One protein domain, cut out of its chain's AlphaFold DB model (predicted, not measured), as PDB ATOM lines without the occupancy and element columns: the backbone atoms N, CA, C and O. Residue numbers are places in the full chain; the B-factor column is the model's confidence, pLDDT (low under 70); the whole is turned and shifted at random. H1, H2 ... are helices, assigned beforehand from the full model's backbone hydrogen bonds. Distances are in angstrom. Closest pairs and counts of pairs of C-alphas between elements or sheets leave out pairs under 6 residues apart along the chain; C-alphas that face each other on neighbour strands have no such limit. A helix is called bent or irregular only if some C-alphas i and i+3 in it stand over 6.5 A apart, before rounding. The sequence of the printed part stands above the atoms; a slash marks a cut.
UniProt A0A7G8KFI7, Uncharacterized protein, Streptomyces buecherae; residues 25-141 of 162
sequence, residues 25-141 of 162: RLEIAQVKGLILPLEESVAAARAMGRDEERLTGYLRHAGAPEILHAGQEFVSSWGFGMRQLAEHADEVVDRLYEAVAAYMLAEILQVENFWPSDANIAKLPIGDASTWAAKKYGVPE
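This is residues 25 to 141 of the 162 residues of an uncharacterized protein of Streptomyces buecherae (UniProt A0A7G8KFI7). The model is a long helical hairpin with a small, loosely built head: one very long helix, H3, makes most of the length, and H1 followed by H2 runs beside it the opposite way. The head, residues 109 to 141, lies at the end of H3 away from the turn between H2 and H3; in it the short H4 is beside the last part of H3 and the short H5 is beyond its end. H1 is bent, but its two arms stand at a small angle of 18 degrees, and it runs nearly straight. The printed part has 117 residues with five named helices, in the order H1, H2, H3, H4, H5, and no named strand; the class is all helix. The whole is extended, with a radius of gyration of the C-alphas of 22.7 A, and its C-alphas span 77 by 22 by 22 A, a rod.

The printed part begins with H1, residues 25 to 50, whose first C-alpha, that of Arg 25, is at (186.601, 178.860, 250.909). By its hydrogen bonds H1 was assigned as one helix, but it is bent: C-alphas 33 and 36 are 6.6 A apart. Its arms are H1a, residues 25 to 33, 12.0 A from first to last C-alpha, and H1b, residues 36 to 50, 21.3 A; residues 34 and 35 belong to neither. H2, residues 52 to 59, is 11.1 A long. H3, residues 65 to 108, is the longest helix, with 44 residues and 64.5 A from C-alpha 65 at (153.681, 172.383, 203.365) to C-alpha 108 at (181.539, 175.949, 261.412). H4, residues 118 to 123, and H5, residues 129 to 137, are short; H5 ends with C-alpha 137 at (179.583, 164.424, 271.596).

H1a touches H3, and H3 touches H1a with residues 96 to 104 alone; their closest C-alphas, those of Ile 28 and Val 100, are 5.6 A apart. They run opposite ways at a shallow tilt of 16 degrees. H1b touches residues 78 to 93 of H3 alone, opposite ways at a shallow tilt of 28 degrees, and the closest C-alphas, those of Gly 49 and Gly 79, are 4.0 A apart. H1b and H2 meet only through their link. H2 and H3 form a helical hairpin and touch, with residues 67 to 79 of H3 alone; the closest C-alphas, those of Leu 59 and Leu 68, are 5.4 A apart. They run opposite ways at a shallow tilt of 32 degrees, only just short of steep. The helix packing is mostly aligned, with these three touching pairs at a shallow tilt. H4 is close to H3 but not clearly touching: the closest C-alphas, those of Ala 102 and Ile 121, are 6.3 A apart. H5 is likewise close to H3 but not clearly touching, with the closest C-alphas, those of Ile 108 and Thr 131, 7.8 A apart. H4 and H5 are apart, and both are apart from H1a, H1b and H2. In H1a, H1b, H3, H4 and H5 every O i to N i+4 pair is within hydrogen-bond range; in H2 it is 3 of 4.

The two C-alphas farthest apart, those of Gly 63 and Lys 136, are 77.0 A from each other. The C-alphas of Arg 25 and Glu 141, the first and last printed residues, are 21.2 A apart. The printed part has no cut. The links H1 to H2, H2 to H3 and H4 to H5 are tight, and H3 to H4, with 9 residues between them, is short. The mean pLDDT of the printed part is 84.5; the low-confidence residues, under 70, are residue 63 and residues 128 to 130, and H5 has a mean of 74.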
ATOM      1  N   ARG A  25     186.893 177.637 251.681       87.12
ATOM      2  CA  ARG A  25     186.601 178.860 250.909       87.12
ATOM      3  C   ARG A  25     186.835 178.682 249.411       87.12
ATOM      4  O   ARG A  25     186.079 179.248 248.617       87.12
ATOM      5  N   LEU A  26     187.859 177.920 249.026       86.06
ATOM      6  CA  LEU A  26     188.159 177.643 247.623       86.06
ATOM      7  C   LEU A  26     187.075 176.756 247.001       86.06
ATOM      8  O   LEU A  26     186.555 177.086 245.938       86.06
ATOM      9  N   GLU A  27     186.686 175.685 247.684       87.44
ATOM     10  CA  GLU A  27     185.633 174.755 247.278       87.44
ATOM     11  C   GLU A  27     184.294 175.483 247.142       87.44
ATOM     12  O   GLU A  27     183.625 175.371 246.116       87.44
ATOM     13  N   ILE A  28     183.928 176.305 248.131       87.81
ATOM     14  CA  ILE A  28     182.715 177.128 248.088       87.81
ATOM     15  C   ILE A  28     182.748 178.074 246.883       87.81
ATOM     16  O   ILE A  28     181.735 178.225 246.199       87.81
ATOM     17  N   ALA A  29     183.888 178.717 246.605       86.81
ATOM     18  CA  ALA A  29     184.026 179.609 245.457       86.81
ATOM     19  C   ALA A  29     183.904 178.857 244.123       86.81
ATOM     20  O   ALA A  29     183.222 179.338 243.218       86.81
ATOM     21  N   GLN A  30     184.508 177.672 244.012       87.69
ATOM     22  CA  GLN A  30     184.412 176.821 242.827       87.69
ATOM     23  C   GLN A  30     182.971 176.373 242.574       87.69
ATOM     24  O   GLN A  30     182.465 176.561 241.470       87.69
ATOM     25  N   VAL A  31     182.279 175.854 243.595       88.94
ATOM     26  CA  VAL A  31     180.882 175.413 243.466       88.94
ATOM     27  C   VAL A  31     179.974 176.594 243.111       88.94
ATOM     28  O   VAL A  31     179.202 176.505 242.159       88.94
ATOM     29  N   LYS A  32     180.118 177.743 243.786       88.38
ATOM     30  CA  LYS A  32     179.365 178.966 243.443       88.38
ATOM     31  C   LYS A  32     179.636 179.453 242.021       88.38
ATOM     32  O   LYS A  32     178.721 179.960 241.378       88.38
ATOM     33  N   GLY A  33     180.862 179.284 241.528       87.75
ATOM     34  CA  GLY A  33     181.236 179.613 240.155       87.75
ATOM     35  C   GLY A  33     180.494 178.793 239.094       87.75
ATOM     36  O   GLY A  33     180.374 179.255 237.964       87.75
ATOM     37  N   LEU A  34     179.964 177.616 239.450       89.81
ATOM     38  CA  LEU A  34     179.184 176.757 238.551       89.81
ATOM     39  C   LEU A  34     177.682 177.064 238.572       89.81
ATOM     40  O   LEU A  34     177.017 176.883 237.556       89.81
ATOM     41  N   ILE A  35     177.156 177.529 239.709       89.75
ATOM     42  CA  ILE A  35     175.715 177.736 239.910       89.75
ATOM     43  C   ILE A  35     175.165 178.781 238.937       89.75
ATOM     44  O   ILE A  35     174.266 178.476 238.160       89.75
ATOM     45  N   LEU A  36     175.733 179.992 238.926       87.94
ATOM     46  CA  LEU A  36     175.174 181.100 238.145       87.94
ATOM     47  C   LEU A  36     175.147 180.814 236.625       87.94
ATOM     48  O   LEU A  36     174.090 180.982 236.017       87.94
ATOM     49  N   PRO A  37     176.235 180.325 235.990       90.06
ATOM     50  CA  PRO A  37     176.188 179.965 234.570       90.06
ATOM     51  C   PRO A  37     175.164 178.867 234.251       90.06
ATOM     52  O   PRO A  37     174.573 178.855 233.164       90.06
ATOM     53  N   LEU A  38     174.950 177.934 235.184       88.19
ATOM     54  CA  LEU A  38     173.971 176.868 235.021       88.19
ATOM     55  C   LEU A  38     172.545 177.426 235.096       88.19
ATOM     56  O   LEU A  38     171.758 177.175 234.188       88.19
ATOM     57  N   GLU A  39     172.234 178.254 236.094       90.06
ATOM     58  CA  GLU A  39     170.934 178.926 236.226       90.06
ATOM     59  C   GLU A  39     170.579 179.762 234.986       90.06
ATOM     60  O   GLU A  39     169.453 179.692 234.480       90.06
ATOM     61  N   GLU A  40     171.545 180.511 234.447       89.00
ATOM     62  CA  GLU A  40     171.375 181.278 233.208       89.00
ATOM     63  C   GLU A  40     171.066 180.364 232.011       89.00
ATOM     64  O   GLU A  40     170.145 180.634 231.229       89.00
ATOM     65  N   SER A  41     171.783 179.244 231.894       85.56
ATOM     66  CA  SER A  41     171.570 178.252 230.835       85.56
ATOM     67  C   SER A  41     170.186 177.596 230.936       85.56
ATOM     68  O   SER A  41     169.498 177.428 229.926       85.56
ATOM     69  N   VAL A  42     169.728 177.292 232.153       90.50
ATOM     70  CA  VAL A  42     168.392 176.740 232.422       90.50
ATOM     71  C   VAL A  42     167.298 177.749 232.086       90.50
ATOM     72  O   VAL A  42     166.291 177.407 231.456       90.50
ATOM     73  N   ALA A  43     167.476 179.016 232.464       89.75
ATOM     74  CA  ALA A  43     166.539 180.079 232.122       89.75
ATOM     75  C   ALA A  43     166.386 180.228 230.598       89.75
ATOM     76  O   ALA A  43     165.256 180.328 230.100       89.75
ATOM     77  N   ALA A  44     167.497 180.168 229.857       85.88
ATOM     78  CA  ALA A  44     167.496 180.180 228.398       85.88
ATOM     79  C   ALA A  44     166.792 178.944 227.808       85.88
ATOM     80  O   ALA A  44     165.928 179.088 226.939       85.88
ATOM     81  N   ALA A  45     167.079 177.745 228.320       85.69
ATOM     82  CA  ALA A  45     166.435 176.500 227.897       85.69
ATOM     83  C   ALA A  45     164.904 176.555 228.048       85.69
ATOM     84  O   ALA A  45     164.159 176.238 227.115       85.69
ATOM     85  N   ARG A  46     164.417 177.058 229.189       85.50
ATOM     86  CA  ARG A  46     162.980 177.270 229.430       85.50
ATOM     87  C   ARG A  46     162.376 178.306 228.490       85.50
ATOM     88  O   ARG A  46     161.240 178.132 228.052       85.50
ATOM     89  N   ALA A  47     163.097 179.386 228.190       86.25
ATOM     90  CA  ALA A  47     162.628 180.392 227.241       86.25
ATOM     91  C   ALA A  47     162.436 179.784 225.842       86.25
ATOM     92  O   ALA A  47     161.377 179.969 225.248       86.25
ATOM     93  N   MET A  48     163.389 178.974 225.369       78.56
ATOM     94  CA  MET A  48     163.267 178.269 224.087       78.56
ATOM     95  C   MET A  48     162.092 177.285 224.066       78.56
ATOM     96  O   MET A  48     161.372 177.219 223.074       78.56
ATOM     97  N   GLY A  49     161.858 176.560 225.164       78.75
ATOM     98  CA  GLY A  49     160.717 175.648 225.286       78.75
ATOM     99  C   GLY A  49     159.351 176.346 225.345       78.75
ATOM    100  O   GLY A  49     158.349 175.746 224.963       78.75
ATOM    101  N   ARG A  50     159.278 177.599 225.817       80.69
ATOM    102  CA  ARG A  50     158.038 178.404 225.836       80.69
ATOM    103  C   ARG A  50     157.760 179.110 224.510       80.69
ATOM    104  O   ARG A  50     156.601 179.321 224.170       80.69
ATOM    105  N   ASP A  51     158.803 179.439 223.755       83.38
ATOM    106  CA  ASP A  51     158.708 180.168 222.486       83.38
ATOM    107  C   ASP A  51     158.344 179.281 221.276       83.38
ATOM    108  O   ASP A  51     158.357 179.752 220.136       83.38
ATOM    109  N   GLU A  52     157.979 178.017 221.504       79.88
ATOM    110  CA  GLU A  52     157.605 177.021 220.488       79.88
ATOM    111  C   GLU A  52     156.548 177.553 219.496       79.88
ATOM    112  O   GLU A  52     156.740 177.504 218.277       79.88
ATOM    113  N   GLU A  53     155.463 178.158 219.989       77.75
ATOM    114  CA  GLU A  53     154.408 178.744 219.144       77.75
ATOM    115  C   GLU A  53     154.901 179.934 218.311       77.75
ATOM    116  O   GLU A  53     154.510 180.107 217.154       77.75
ATOM    117  N   ARG A  54     155.793 180.755 218.878       83.38
ATOM    118  CA  ARG A  54     156.370 181.904 218.173       83.38
ATOM    119  C   ARG A  54     157.283 181.438 217.042       83.38
ATOM    120  O   ARG A  54     157.178 181.937 215.923       83.38
ATOM    121  N   LEU A  55     158.146 180.462 217.321       78.19
ATOM    122  CA  LEU A  55     159.080 179.882 216.357       78.19
ATOM    123  C   LEU A  55     158.344 179.168 215.217       78.19
ATOM    124  O   LEU A  55     158.642 179.396 214.044       78.19
ATOM    125  N   THR A  56     157.321 178.377 215.543       81.75
ATOM    126  CA  THR A  56     156.471 177.728 214.535       81.75
ATOM    127  C   THR A  56     155.591 178.714 213.763       81.75
ATOM    128  O   THR A  56     155.267 178.470 212.599       81.75
ATOM    129  N   GLY A  57     155.257 179.863 214.356       80.25
ATOM    130  CA  GLY A  57     154.592 180.977 213.682       80.25
ATOM    131  C   GLY A  57     155.370 181.498 212.469       80.25
ATOM    132  O   GLY A  57     154.770 181.719 211.418       80.25
ATOM    133  N   TYR A  58     156.700 181.605 212.566       79.62
ATOM    134  CA  TYR A  58     157.550 182.042 211.449       79.62
ATOM    135  C   TYR A  58     157.586 181.040 210.286       79.62
ATOM    136  O   TYR A  58     157.700 181.442 209.127       79.62
ATOM    137  N   LEU A  59     157.421 179.745 210.569       79.19
ATOM    138  CA  LEU A  59     157.423 178.693 209.550       79.19
ATOM    139  C   LEU A  59     156.185 178.729 208.647       79.19
ATOM    140  O   LEU A  59     156.244 178.255 207.513       79.19
ATOM    141  N   ARG A  60     155.075 179.335 209.097       75.38
ATOM    142  CA  ARG A  60     153.828 179.447 208.310       75.38
ATOM    143  C   ARG A  60     154.011 180.195 206.986       75.38
ATOM    144  O   ARG A  60     153.184 180.057 206.091       75.38
ATOM    145  N   HIS A  61     155.096 180.954 206.846       79.12
ATOM    146  CA  HIS A  61     155.431 181.700 205.636       79.12
ATOM    147  C   HIS A  61     156.361 180.946 204.670       79.12
ATOM    148  O   HIS A  61     156.696 181.489 203.622       79.12
ATOM    149  N   ALA A  62     156.760 179.706 204.976       74.06
ATOM    150  CA  ALA A  62     157.739 178.948 204.187       74.06
ATOM    151  C   ALA A  62     157.254 178.524 202.782       74.06
ATOM    152  O   ALA A  62     158.043 178.001 202.002       74.06
ATOM    153  N   GLY A  63     155.976 178.727 202.436       68.44
ATOM    154  CA  GLY A  63     155.422 178.477 201.094       68.44
ATOM    155  C   GLY A  63     155.322 177.002 200.672       68.44
ATOM    156  O   GLY A  63     154.605 176.706 199.721       68.44
ATOM    157  N   ALA A  64     155.980 176.086 201.389       86.06
ATOM    158  CA  ALA A  64     155.961 174.642 201.169       86.06
ATOM    159  C   ALA A  64     155.392 173.907 202.405       86.06
ATOM    160  O   ALA A  64     155.954 174.045 203.500       86.06
ATOM    161  N   PRO A  65     154.301 173.127 202.263       82.94
ATOM    162  CA  PRO A  65     153.681 172.383 203.365       82.94
ATOM    163  C   PRO A  65     154.629 171.413 204.078       82.94
ATOM    164  O   PRO A  65     154.559 171.263 205.295       82.94
ATOM    165  N   GLU A  66     155.543 170.787 203.341       84.06
ATOM    166  CA  GLU A  66     156.499 169.812 203.868       84.06
ATOM    167  C   GLU A  66     157.529 170.481 204.788       84.06
ATOM    168  O   GLU A  66     157.858 169.948 205.845       84.06
ATOM    169  N   ILE A  67     157.990 171.685 204.426       82.12
ATOM    170  CA  ILE A  67     158.921 172.483 205.242       82.12
ATOM    171  C   ILE A  67     158.220 172.988 206.505       82.12
ATOM    172  O   ILE A  67     158.805 172.971 207.588       82.12
ATOM    173  N   LEU A  68     156.960 173.411 206.376       84.44
ATOM    174  CA  LEU A  68     156.145 173.819 207.515       84.44
ATOM    175  C   LEU A  68     155.987 172.671 208.519       84.44
ATOM    176  O   LEU A  68     156.221 172.873 209.709       84.44
ATOM    177  N   HIS A  69     155.620 171.480 208.045       84.94
ATOM    178  CA  HIS A  69     155.395 170.323 208.905       84.94
ATOM    179  C   HIS A  69     156.687 169.847 209.581       84.94
ATOM    180  O   HIS A  69     156.736 169.768 210.806       84.94
ATOM    181  N   ALA A  70     157.760 169.642 208.809       86.44
ATOM    182  CA  ALA A  70     159.051 169.221 209.351       86.44
ATOM    183  C   ALA A  70     159.616 170.233 210.362       86.44
ATOM    184  O   ALA A  70     160.156 169.856 211.399       86.44
ATOM    185  N   GLY A  71     159.462 171.533 210.093       85.56
ATOM    186  CA  GLY A  71     159.894 172.571 211.022       85.56
ATOM    187  C   GLY A  71     159.056 172.611 212.306       85.56
ATOM    188  O   GLY A  71     159.610 172.837 213.379       85.56
ATOM    189  N   GLN A  72     157.746 172.356 212.235       86.44
ATOM    190  CA  GLN A  72     156.890 172.256 213.424       86.44
ATOM    191  C   GLN A  72     157.277 171.069 214.308       86.44
ATOM    192  O   GLN A  72     157.443 171.242 215.515       86.44
ATOM    193  N   GLU A  73     157.479 169.891 213.714       88.81
ATOM    194  CA  GLU A  73     157.913 168.696 214.446       88.81
ATOM    195  C   GLU A  73     159.295 168.883 215.082       88.81
ATOM    196  O   GLU A  73     159.507 168.511 216.240       88.81
ATOM    197  N   PHE A  74     160.221 169.514 214.352       89.12
ATOM    198  CA  PHE A  74     161.545 169.844 214.866       89.12
ATOM    199  C   PHE A  74     161.473 170.786 216.071       89.12
ATOM    200  O   PHE A  74     162.028 170.470 217.121       89.12
ATOM    201  N   VAL A  75     160.780 171.925 215.946       88.62
ATOM    202  CA  VAL A  75     160.694 172.926 217.024       88.62
ATOM    203  C   VAL A  75     160.005 172.340 218.258       88.62
ATOM    204  O   VAL A  75     160.442 172.612 219.374       88.62
ATOM    205  N   SER A  76     158.993 171.490 218.071       86.56
ATOM    206  CA  SER A  76     158.314 170.817 219.179       86.56
ATOM    207  C   SER A  76     159.221 169.823 219.908       86.56
ATOM    208  O   SER A  76     159.360 169.877 221.133       86.56
ATOM    209  N   SER A  77     159.927 168.973 219.159       87.94
ATOM    210  CA  SER A  77     160.873 168.000 219.724       87.94
ATOM    211  C   SER A  77     162.045 168.689 220.427       87.94
ATOM    212  O   SER A  77     162.438 168.296 221.526       87.94
ATOM    213  N   TRP A  78     162.571 169.759 219.825       85.94
ATOM    214  CA  TRP A  78     163.614 170.595 220.414       85.94
ATOM    215  C   TRP A  78     163.133 171.264 221.704       85.94
ATOM    216  O   TRP A  78     163.792 171.162 222.737       85.94
ATOM    217  N   GLY A  79     161.965 171.914 221.678       86.69
ATOM    218  CA  GLY A  79     161.380 172.572 222.845       86.69
ATOM    219  C   GLY A  79     161.118 171.598 223.996       86.69
ATOM    220  O   GLY A  79     161.408 171.912 225.150       86.69
ATOM    221  N   PHE A  80     160.639 170.390 223.692       85.69
ATOM    222  CA  PHE A  80     160.487 169.310 224.666       85.69
ATOM    223  C   PHE A  80     161.826 168.867 225.275       85.69
ATOM    224  O   PHE A  80     161.929 168.789 226.499       85.69
ATOM    225  N   GLY A  81     162.855 168.641 224.452       86.06
ATOM    226  CA  GLY A  81     164.191 168.277 224.932       86.06
ATOM    227  C   GLY A  81     164.812 169.348 225.832       86.06
ATOM    228  O   GLY A  81     165.333 169.031 226.899       86.06
ATOM    229  N   MET A  82     164.686 170.626 225.463       86.38
ATOM    230  CA  MET A  82     165.198 171.740 226.272       86.38
ATOM    231  C   MET A  82     164.463 171.891 227.611       86.38
ATOM    232  O   MET A  82     165.086 172.279 228.597       86.38
ATOM    233  N   ARG A  83     163.161 171.570 227.682       84.81
ATOM    234  CA  ARG A  83     162.411 171.552 228.951       84.81
ATOM    235  C   ARG A  83     162.918 170.462 229.898       84.81
ATOM    236  O   ARG A  83     163.190 170.772 231.050       84.81
ATOM    237  N   GLN A  84     163.127 169.241 229.406       87.44
ATOM    238  CA  GLN A  84     163.702 168.161 230.223       87.44
ATOM    239  C   GLN A  84     165.127 168.476 230.684       87.44
ATOM    240  O   GLN A  84     165.476 168.240 231.836       87.44
ATOM    241  N   LEU A  85     165.953 169.045 229.798       86.00
ATOM    242  CA  LEU A  85     167.299 169.484 230.167       86.00
ATOM    243  C   LEU A  85     167.253 170.527 231.291       86.00
ATOM    244  O   LEU A  85     168.050 170.453 232.220       86.00
ATOM    245  N   ALA A  86     166.319 171.479 231.211       89.31
ATOM    246  CA  ALA A  86     166.126 172.486 232.245       89.31
ATOM    247  C   ALA A  86     165.723 171.863 233.592       89.31
ATOM    248  O   ALA A  86     166.310 172.222 234.604       89.31
ATOM    249  N   GLU A  87     164.784 170.912 233.595       86.75
ATOM    250  CA  GLU A  87     164.341 170.204 234.807       86.75
ATOM    251  C   GLU A  87     165.487 169.433 235.477       86.75
ATOM    252  O   GLU A  87     165.689 169.541 236.683       86.75
ATOM    253  N   HIS A  88     166.289 168.697 234.703       87.81
ATOM    254  CA  HIS A  88     167.444 167.983 235.253       87.81
ATOM    255  C   HIS A  88     168.539 168.922 235.759       87.81
ATOM    256  O   HIS A  88     169.220 168.623 236.736       87.81
ATOM    257  N   ALA A  89     168.733 170.059 235.099       88.38
ATOM    258  CA  ALA A  89     169.710 171.038 235.536       88.38
ATOM    259  C   ALA A  89     169.270 171.779 236.811       88.38
ATOM    260  O   ALA A  89     170.143 172.131 237.598       88.38
ATOM    261  N   ASP A  90     167.966 171.958 237.063       86.75
ATOM    262  CA  ASP A  90     167.477 172.454 238.361       86.75
ATOM    263  C   ASP A  90     167.892 171.523 239.504       86.75
ATOM    264  O   ASP A  90     168.420 171.984 240.510       86.75
ATOM    265  N   GLU A  91     167.737 170.207 239.320       90.31
ATOM    266  CA  GLU A  91     168.173 169.218 240.314       90.31
ATOM    267  C   GLU A  91     169.680 169.340 240.589       90.31
ATOM    268  O   GLU A  91     170.116 169.306 241.739       90.31
ATOM    269  N   VAL A  92     170.491 169.552 239.548       89.88
ATOM    270  CA  VAL A  92     171.932 169.789 239.711       89.88
ATOM    271  C   VAL A  92     172.204 171.095 240.464       89.88
ATOM    272  O   VAL A  92     173.055 171.102 241.352       89.88
ATOM    273  N   VAL A  93     171.499 172.188 240.153       90.88
ATOM    274  CA  VAL A  93     171.631 173.474 240.866       90.88
ATOM    275  C   VAL A  93     171.305 173.309 242.350       90.88
ATOM    276  O   VAL A  93     172.091 173.748 243.193       90.88
ATOM    277  N   ASP A  94     170.213 172.621 242.677       91.25
ATOM    278  CA  ASP A  94     169.816 172.347 244.059       91.25
ATOM    279  C   ASP A  94     170.908 171.564 244.801       91.25
ATOM    280  O   ASP A  94     171.318 171.946 245.901       91.25
ATOM    281  N   ARG A  95     171.484 170.535 244.164       90.94
ATOM    282  CA  ARG A  95     172.607 169.775 244.736       90.94
ATOM    283  C   ARG A  95     173.875 170.615 244.916       90.94
ATOM    284  O   ARG A  95     174.595 170.426 245.897       90.94
ATOM    285  N   LEU A  96     174.164 171.559 244.018       91.88
ATOM    286  CA  LEU A  96     175.290 172.486 244.183       91.88
ATOM    287  C   LEU A  96     175.057 173.438 245.369       91.88
ATOM    288  O   LEU A  96     175.991 173.708 246.127       91.88
ATOM    289  N   TYR A  97     173.824 173.908 245.582       92.75
ATOM    290  CA  TYR A  97     173.475 174.700 246.765       92.75
ATOM    291  C   TYR A  97     173.587 173.896 248.065       92.75
ATOM    292  O   TYR A  97     174.143 174.404 249.044       92.75
ATOM    293  N   GLU A  98     173.124 172.645 248.077       92.62
ATOM    294  CA  GLU A  98     173.310 171.728 249.208       92.62
ATOM    295  C   GLU A  98     174.795 171.526 249.524       92.62
ATOM    296  O   GLU A  98     175.194 171.621 250.687       92.62
ATOM    297  N   ALA A  99     175.636 171.335 248.504       92.69
ATOM    298  CA  ALA A  99     177.080 171.210 248.676       92.69
ATOM    299  C   ALA A  99     177.705 172.472 249.296       92.69
ATOM    300  O   ALA A  99     178.510 172.362 250.222       92.69
ATOM    301  N   VAL A 100     177.313 173.674 248.850       91.69
ATOM    302  CA  VAL A 100     177.766 174.942 249.458       91.69
ATOM    303  C   VAL A 100     177.366 175.019 250.930       91.69
ATOM    304  O   VAL A 100     178.203 175.343 251.774       91.69
ATOM    305  N   ALA A 101     176.106 174.717 251.251       90.62
ATOM    306  CA  ALA A 101     175.615 174.747 252.626       90.62
ATOM    307  C   ALA A 101     176.357 173.735 253.514       90.62
ATOM    308  O   ALA A 101     176.717 174.052 254.649       90.62
ATOM    309  N   ALA A 102     176.637 172.547 252.980       90.56
ATOM    310  CA  ALA A 102     177.373 171.504 253.672       90.56
ATOM    311  C   ALA A 102     178.827 171.908 253.956       90.56
ATOM    312  O   ALA A 102     179.281 171.736 255.083       90.56
ATOM    313  N   TYR A 103     179.531 172.515 252.993       90.50
ATOM    314  CA  TYR A 103     180.881 173.050 253.220       90.50
ATOM    315  C   TYR A 103     180.903 174.143 254.292       90.50
ATOM    316  O   TYR A 103     181.754 174.119 255.179       90.50
ATOM    317  N   MET A 104     179.944 175.072 254.259       89.50
ATOM    318  CA  MET A 104     179.833 176.118 255.281       89.50
ATOM    319  C   MET A 104     179.581 175.529 256.675       89.50
ATOM    320  O   MET A 104     180.153 175.982 257.663       89.50
ATOM    321  N   LEU A 105     178.729 174.507 256.766       87.88
ATOM    322  CA  LEU A 105     178.447 173.824 258.023       87.88
ATOM    323  C   LEU A 105     179.655 173.014 258.516       87.88
ATOM    324  O   LEU A 105     179.955 173.038 259.708       87.88
ATOM    325  N   ALA A 106     180.375 172.349 257.612       87.94
ATOM    326  CA  ALA A 106     181.612 171.646 257.923       87.94
ATOM    327  C   ALA A 106     182.686 172.604 258.469       87.94
ATOM    328  O   ALA A 106     183.342 172.282 259.457       87.94
ATOM    329  N   GLU A 107     182.802 173.806 257.899       86.38
ATOM    330  CA  GLU A 107     183.701 174.861 258.384       86.38
ATOM    331  C   GLU A 107     183.326 175.326 259.803       86.38
ATOM    332  O   GLU A 107     184.182 175.395 260.683       86.38
ATOM    333  N   ILE A 108     182.035 175.562 260.074       85.25
ATOM    334  CA  ILE A 108     181.539 175.949 261.412       85.25
ATOM    335  C   ILE A 108     181.839 174.872 262.463       85.25
ATOM    336  O   ILE A 108     182.118 175.187 263.624       85.25
ATOM    337  N   LEU A 109     181.747 173.604 262.068       83.88
ATOM    338  CA  LEU A 109     181.981 172.453 262.935       83.88
ATOM    339  C   LEU A 109     183.456 172.031 262.993       83.88
ATOM    340  O   LEU A 109     183.766 171.105 263.735       83.88
ATOM    341  N   GLN A 110     184.345 172.711 262.257       83.94
ATOM    342  CA  GLN A 110     185.771 172.390 262.150       83.94
ATOM    343  C   GLN A 110     186.016 170.937 261.705       83.94
ATOM    344  O   GLN A 110     186.864 170.236 262.252       83.94
ATOM    345  N   VAL A 111     185.231 170.462 260.734       84.19
ATOM    346  CA  VAL A 111     185.400 169.126 260.151       84.19
ATOM    347  C   VAL A 111     186.542 169.163 259.143       84.19
ATOM    348  O   VAL A 111     186.466 169.893 258.154       84.19
ATOM    349  N   GLU A 112     187.569 168.349 259.359       81.12
ATOM    350  CA  GLU A 112     188.680 168.182 258.419       81.12
ATOM    351  C   GLU A 112     188.302 167.231 257.267       81.12
ATOM    352  O   GLU A 112     187.563 166.266 257.466       81.12
ATOM    353  N   ASN A 113     188.826 167.489 256.063       79.19
ATOM    354  CA  ASN A 113     188.691 166.631 254.872       79.19
ATOM    355  C   ASN A 113     187.243 166.269 254.471       79.19
ATOM    356  O   ASN A 113     186.973 165.199 253.923       79.19
ATOM    357  N   PHE A 114     186.289 167.165 254.715       86.81
ATOM    358  CA  PHE A 114     184.898 166.994 254.318       86.81
ATOM    359  C   PHE A 114     184.746 167.014 252.790       86.81
ATOM    360  O   PHE A 114     185.285 167.868 252.082       86.81
ATOM    361  N   TRP A 115     183.928 166.092 252.283       88.44
ATOM    362  CA  TRP A 115     183.449 166.091 250.905       88.44
ATOM    363  C   TRP A 115     181.930 165.875 250.888       88.44
ATOM    364  O   TRP A 115     181.460 164.939 251.546       88.44
ATOM    365  N   PRO A 116     181.158 166.684 250.137       88.81
ATOM    366  CA  PRO A 116     179.698 166.680 250.134       88.81
ATOM    367  C   PRO A 116     179.128 165.515 249.311       88.81
ATOM    368  O   PRO A 116     178.531 165.703 248.257       88.81
ATOM    369  N   SER A 117     179.321 164.287 249.792       89.56
ATOM    370  CA  SER A 117     178.547 163.128 249.340       89.56
ATOM    371  C   SER A 117     177.221 163.047 250.096       89.56
ATOM    372  O   SER A 117     177.131 163.513 251.232       89.56
ATOM    373  N   ASP A 118     176.217 162.379 249.524       88.38
ATOM    374  CA  ASP A 118     174.925 162.148 250.192       88.38
ATOM    375  C   ASP A 118     175.100 161.537 251.594       88.38
ATOM    376  O   ASP A 118     174.442 161.947 252.551       88.38
ATOM    377  N   ALA A 119     176.044 160.601 251.742       88.56
ATOM    378  CA  ALA A 119     176.359 159.965 253.019       88.56
ATOM    379  C   ALA A 119     176.991 160.939 254.029       88.56
ATOM    380  O   ALA A 119     176.621 160.925 255.202       88.56
ATOM    381  N   ASN A 120     177.917 161.795 253.593       89.56
ATOM    382  CA  ASN A 120     178.589 162.754 254.471       89.56
ATOM    383  C   ASN A 120     177.684 163.926 254.851       89.56
ATOM    384  O   ASN A 120     177.680 164.342 256.008       89.56
ATOM    385  N   ILE A 121     176.868 164.418 253.918       89.44
ATOM    386  CA  ILE A 121     175.869 165.456 254.198       89.44
ATOM    387  C   ILE A 121     174.865 164.941 255.235       89.44
ATOM    388  O   ILE A 121     174.571 165.647 256.195       89.44
ATOM    389  N   ALA A 122     174.397 163.695 255.108       87.88
ATOM    390  CA  ALA A 122     173.453 163.101 256.057       87.88
ATOM    391  C   ALA A 122     174.015 162.950 257.484       87.88
ATOM    392  O   ALA A 122     173.247 162.890 258.445       87.88
ATOM    393  N   LYS A 123     175.344 162.887 257.638       86.50
ATOM    394  CA  LYS A 123     176.010 162.849 258.947       86.50
ATOM    395  C   LYS A 123     176.092 164.231 259.594       86.50
ATOM    396  O   LYS A 123     176.248 164.304 260.811       86.50
ATOM    397  N   LEU A 124     175.988 165.321 258.827       84.50
ATOM    398  CA  LEU A 124     176.103 166.668 259.375       84.50
ATOM    399  C   LEU A 124     174.921 166.985 260.306       84.50
ATOM    400  O   LEU A 124     173.759 166.855 259.914       84.50
ATOM    401  N   PRO A 125     175.182 167.448 261.539       78.88
ATOM    402  CA  PRO A 125     174.118 167.909 262.413       78.88
ATOM    403  C   PRO A 125     173.588 169.271 261.927       78.88
ATOM    404  O   PRO A 125     174.365 170.186 261.674       78.88
ATOM    405  N   ILE A 126     172.264 169.434 261.821       78.00
ATOM    406  CA  ILE A 126     171.614 170.619 261.222       78.00
ATOM    407  C   ILE A 126     170.972 171.515 262.304       78.00
ATOM    408  O   ILE A 126     170.373 171.014 263.258       78.00
ATOM    409  N   GLY A 127     171.052 172.842 262.131       71.50
ATOM    410  CA  GLY A 127     170.378 173.857 262.966       71.50
ATOM    411  C   GLY A 127     171.121 174.232 264.256       71.50
ATOM    412  O   GLY A 127     172.203 173.735 264.511       71.50
ATOM    413  N   ASP A 128     170.546 175.089 265.107       69.88
ATOM    414  CA  ASP A 128     171.235 175.640 266.300       69.88
ATOM    415  C   ASP A 128     171.714 174.579 267.313       69.88
ATOM    416  O   ASP A 128     172.664 174.791 268.072       69.88
ATOM    417  N   ALA A 129     171.071 173.410 267.326       68.25
ATOM    418  CA  ALA A 129     171.467 172.283 268.167       68.25
ATOM    419  C   ALA A 129     172.759 171.599 267.684       68.25
ATOM    420  O   ALA A 129     173.366 170.848 268.451       68.25
ATOM    421  N   SER A 130     173.196 171.853 266.448       69.31
ATOM    422  CA  SER A 130     174.326 171.166 265.827       69.31
ATOM    423  C   SER A 130     175.655 171.510 266.482       69.31
ATOM    424  O   SER A 130     176.385 170.613 266.901       69.31
ATOM    425  N   THR A 131     175.928 172.799 266.684       72.25
ATOM    426  CA  THR A 131     177.153 173.289 267.324       72.25
ATOM    427  C   THR A 131     177.253 172.807 268.768       72.25
ATOM    428  O   THR A 131     178.337 172.501 269.264       72.25
ATOM    429  N   TRP A 132     176.119 172.720 269.467       75.38
ATOM    430  CA  TRP A 132     176.074 172.157 270.815       75.38
ATOM    431  C   TRP A 132     176.330 170.647 270.812       75.38
ATOM    432  O   TRP A 132     177.123 170.167 271.622       75.38
ATOM    433  N   ALA A 133     175.692 169.902 269.902       70.56
ATOM    434  CA  ALA A 133     175.859 168.457 269.791       70.56
ATOM    435  C   ALA A 133     177.305 168.091 269.442       70.56
ATOM    436  O   ALA A 133     177.880 167.231 270.106       70.56
ATOM    437  N   ALA A 134     177.920 168.813 268.504       76.81
ATOM    438  CA  ALA A 134     179.322 168.643 268.146       76.81
ATOM    439  C   ALA A 134     180.264 168.942 269.323       76.81
ATOM    440  O   ALA A 134     181.159 168.157 269.612       76.81
ATOM    441  N   LYS A 135     180.018 170.017 270.088       76.62
ATOM    442  CA  LYS A 135     180.807 170.318 271.298       76.62
ATOM    443  C   LYS A 135     180.664 169.260 272.392       76.62
ATOM    444  O   LYS A 135     181.592 169.060 273.168       76.62
ATOM    445  N   LYS A 136     179.493 168.628 272.504       79.81
ATOM    446  CA  LYS A 136     179.188 167.683 273.585       79.81
ATOM    447  C   LYS A 136     179.583 166.242 273.267       79.81
ATOM    448  O   LYS A 136     179.991 165.524 274.176       79.81
ATOM    449  N   TYR A 137     179.418 165.817 272.020       76.25
ATOM    450  CA  TYR A 137     179.583 164.424 271.596       76.25
ATOM    451  C   TYR A 137     180.673 164.234 270.536       76.25
ATOM    452  O   TYR A 137     180.969 163.096 270.186       76.25
ATOM    453  N   GLY A 138     181.292 165.319 270.067       74.12
ATOM    454  CA  GLY A 138     182.252 165.303 268.969       74.12
ATOM    455  C   GLY A 138     181.585 165.454 267.601       74.12
ATOM    456  O   GLY A 138     180.367 165.332 267.452       74.12
ATOM    457  N   VAL A 139     182.409 165.750 266.598       75.38
ATOM    458  CA  VAL A 139     182.010 165.766 265.188       75.38
ATOM    459  C   VAL A 139     181.919 164.315 264.687       75.38
ATOM    460  O   VAL A 139     182.807 163.522 265.004       75.38
ATOM    461  N   PRO A 140     180.873 163.940 263.926       76.50
ATOM    462  CA  PRO A 140     180.793 162.625 263.297       76.50
ATOM    463  C   PRO A 140     181.973 162.363 262.353       76.50
ATOM    464  O   PRO A 140     182.390 163.253 261.615       76.50
ATOM    465  N   GLU A 141     182.461 161.124 262.327       82.75
ATOM    466  CA  GLU A 141     183.478 160.692 261.365       82.75
ATOM    467  C   GLU A 141     182.888 160.644 259.946       82.75
ATOM    468  O   GLU A 141     181.840 160.034 259.698       82.75
TER     469      GLU A 141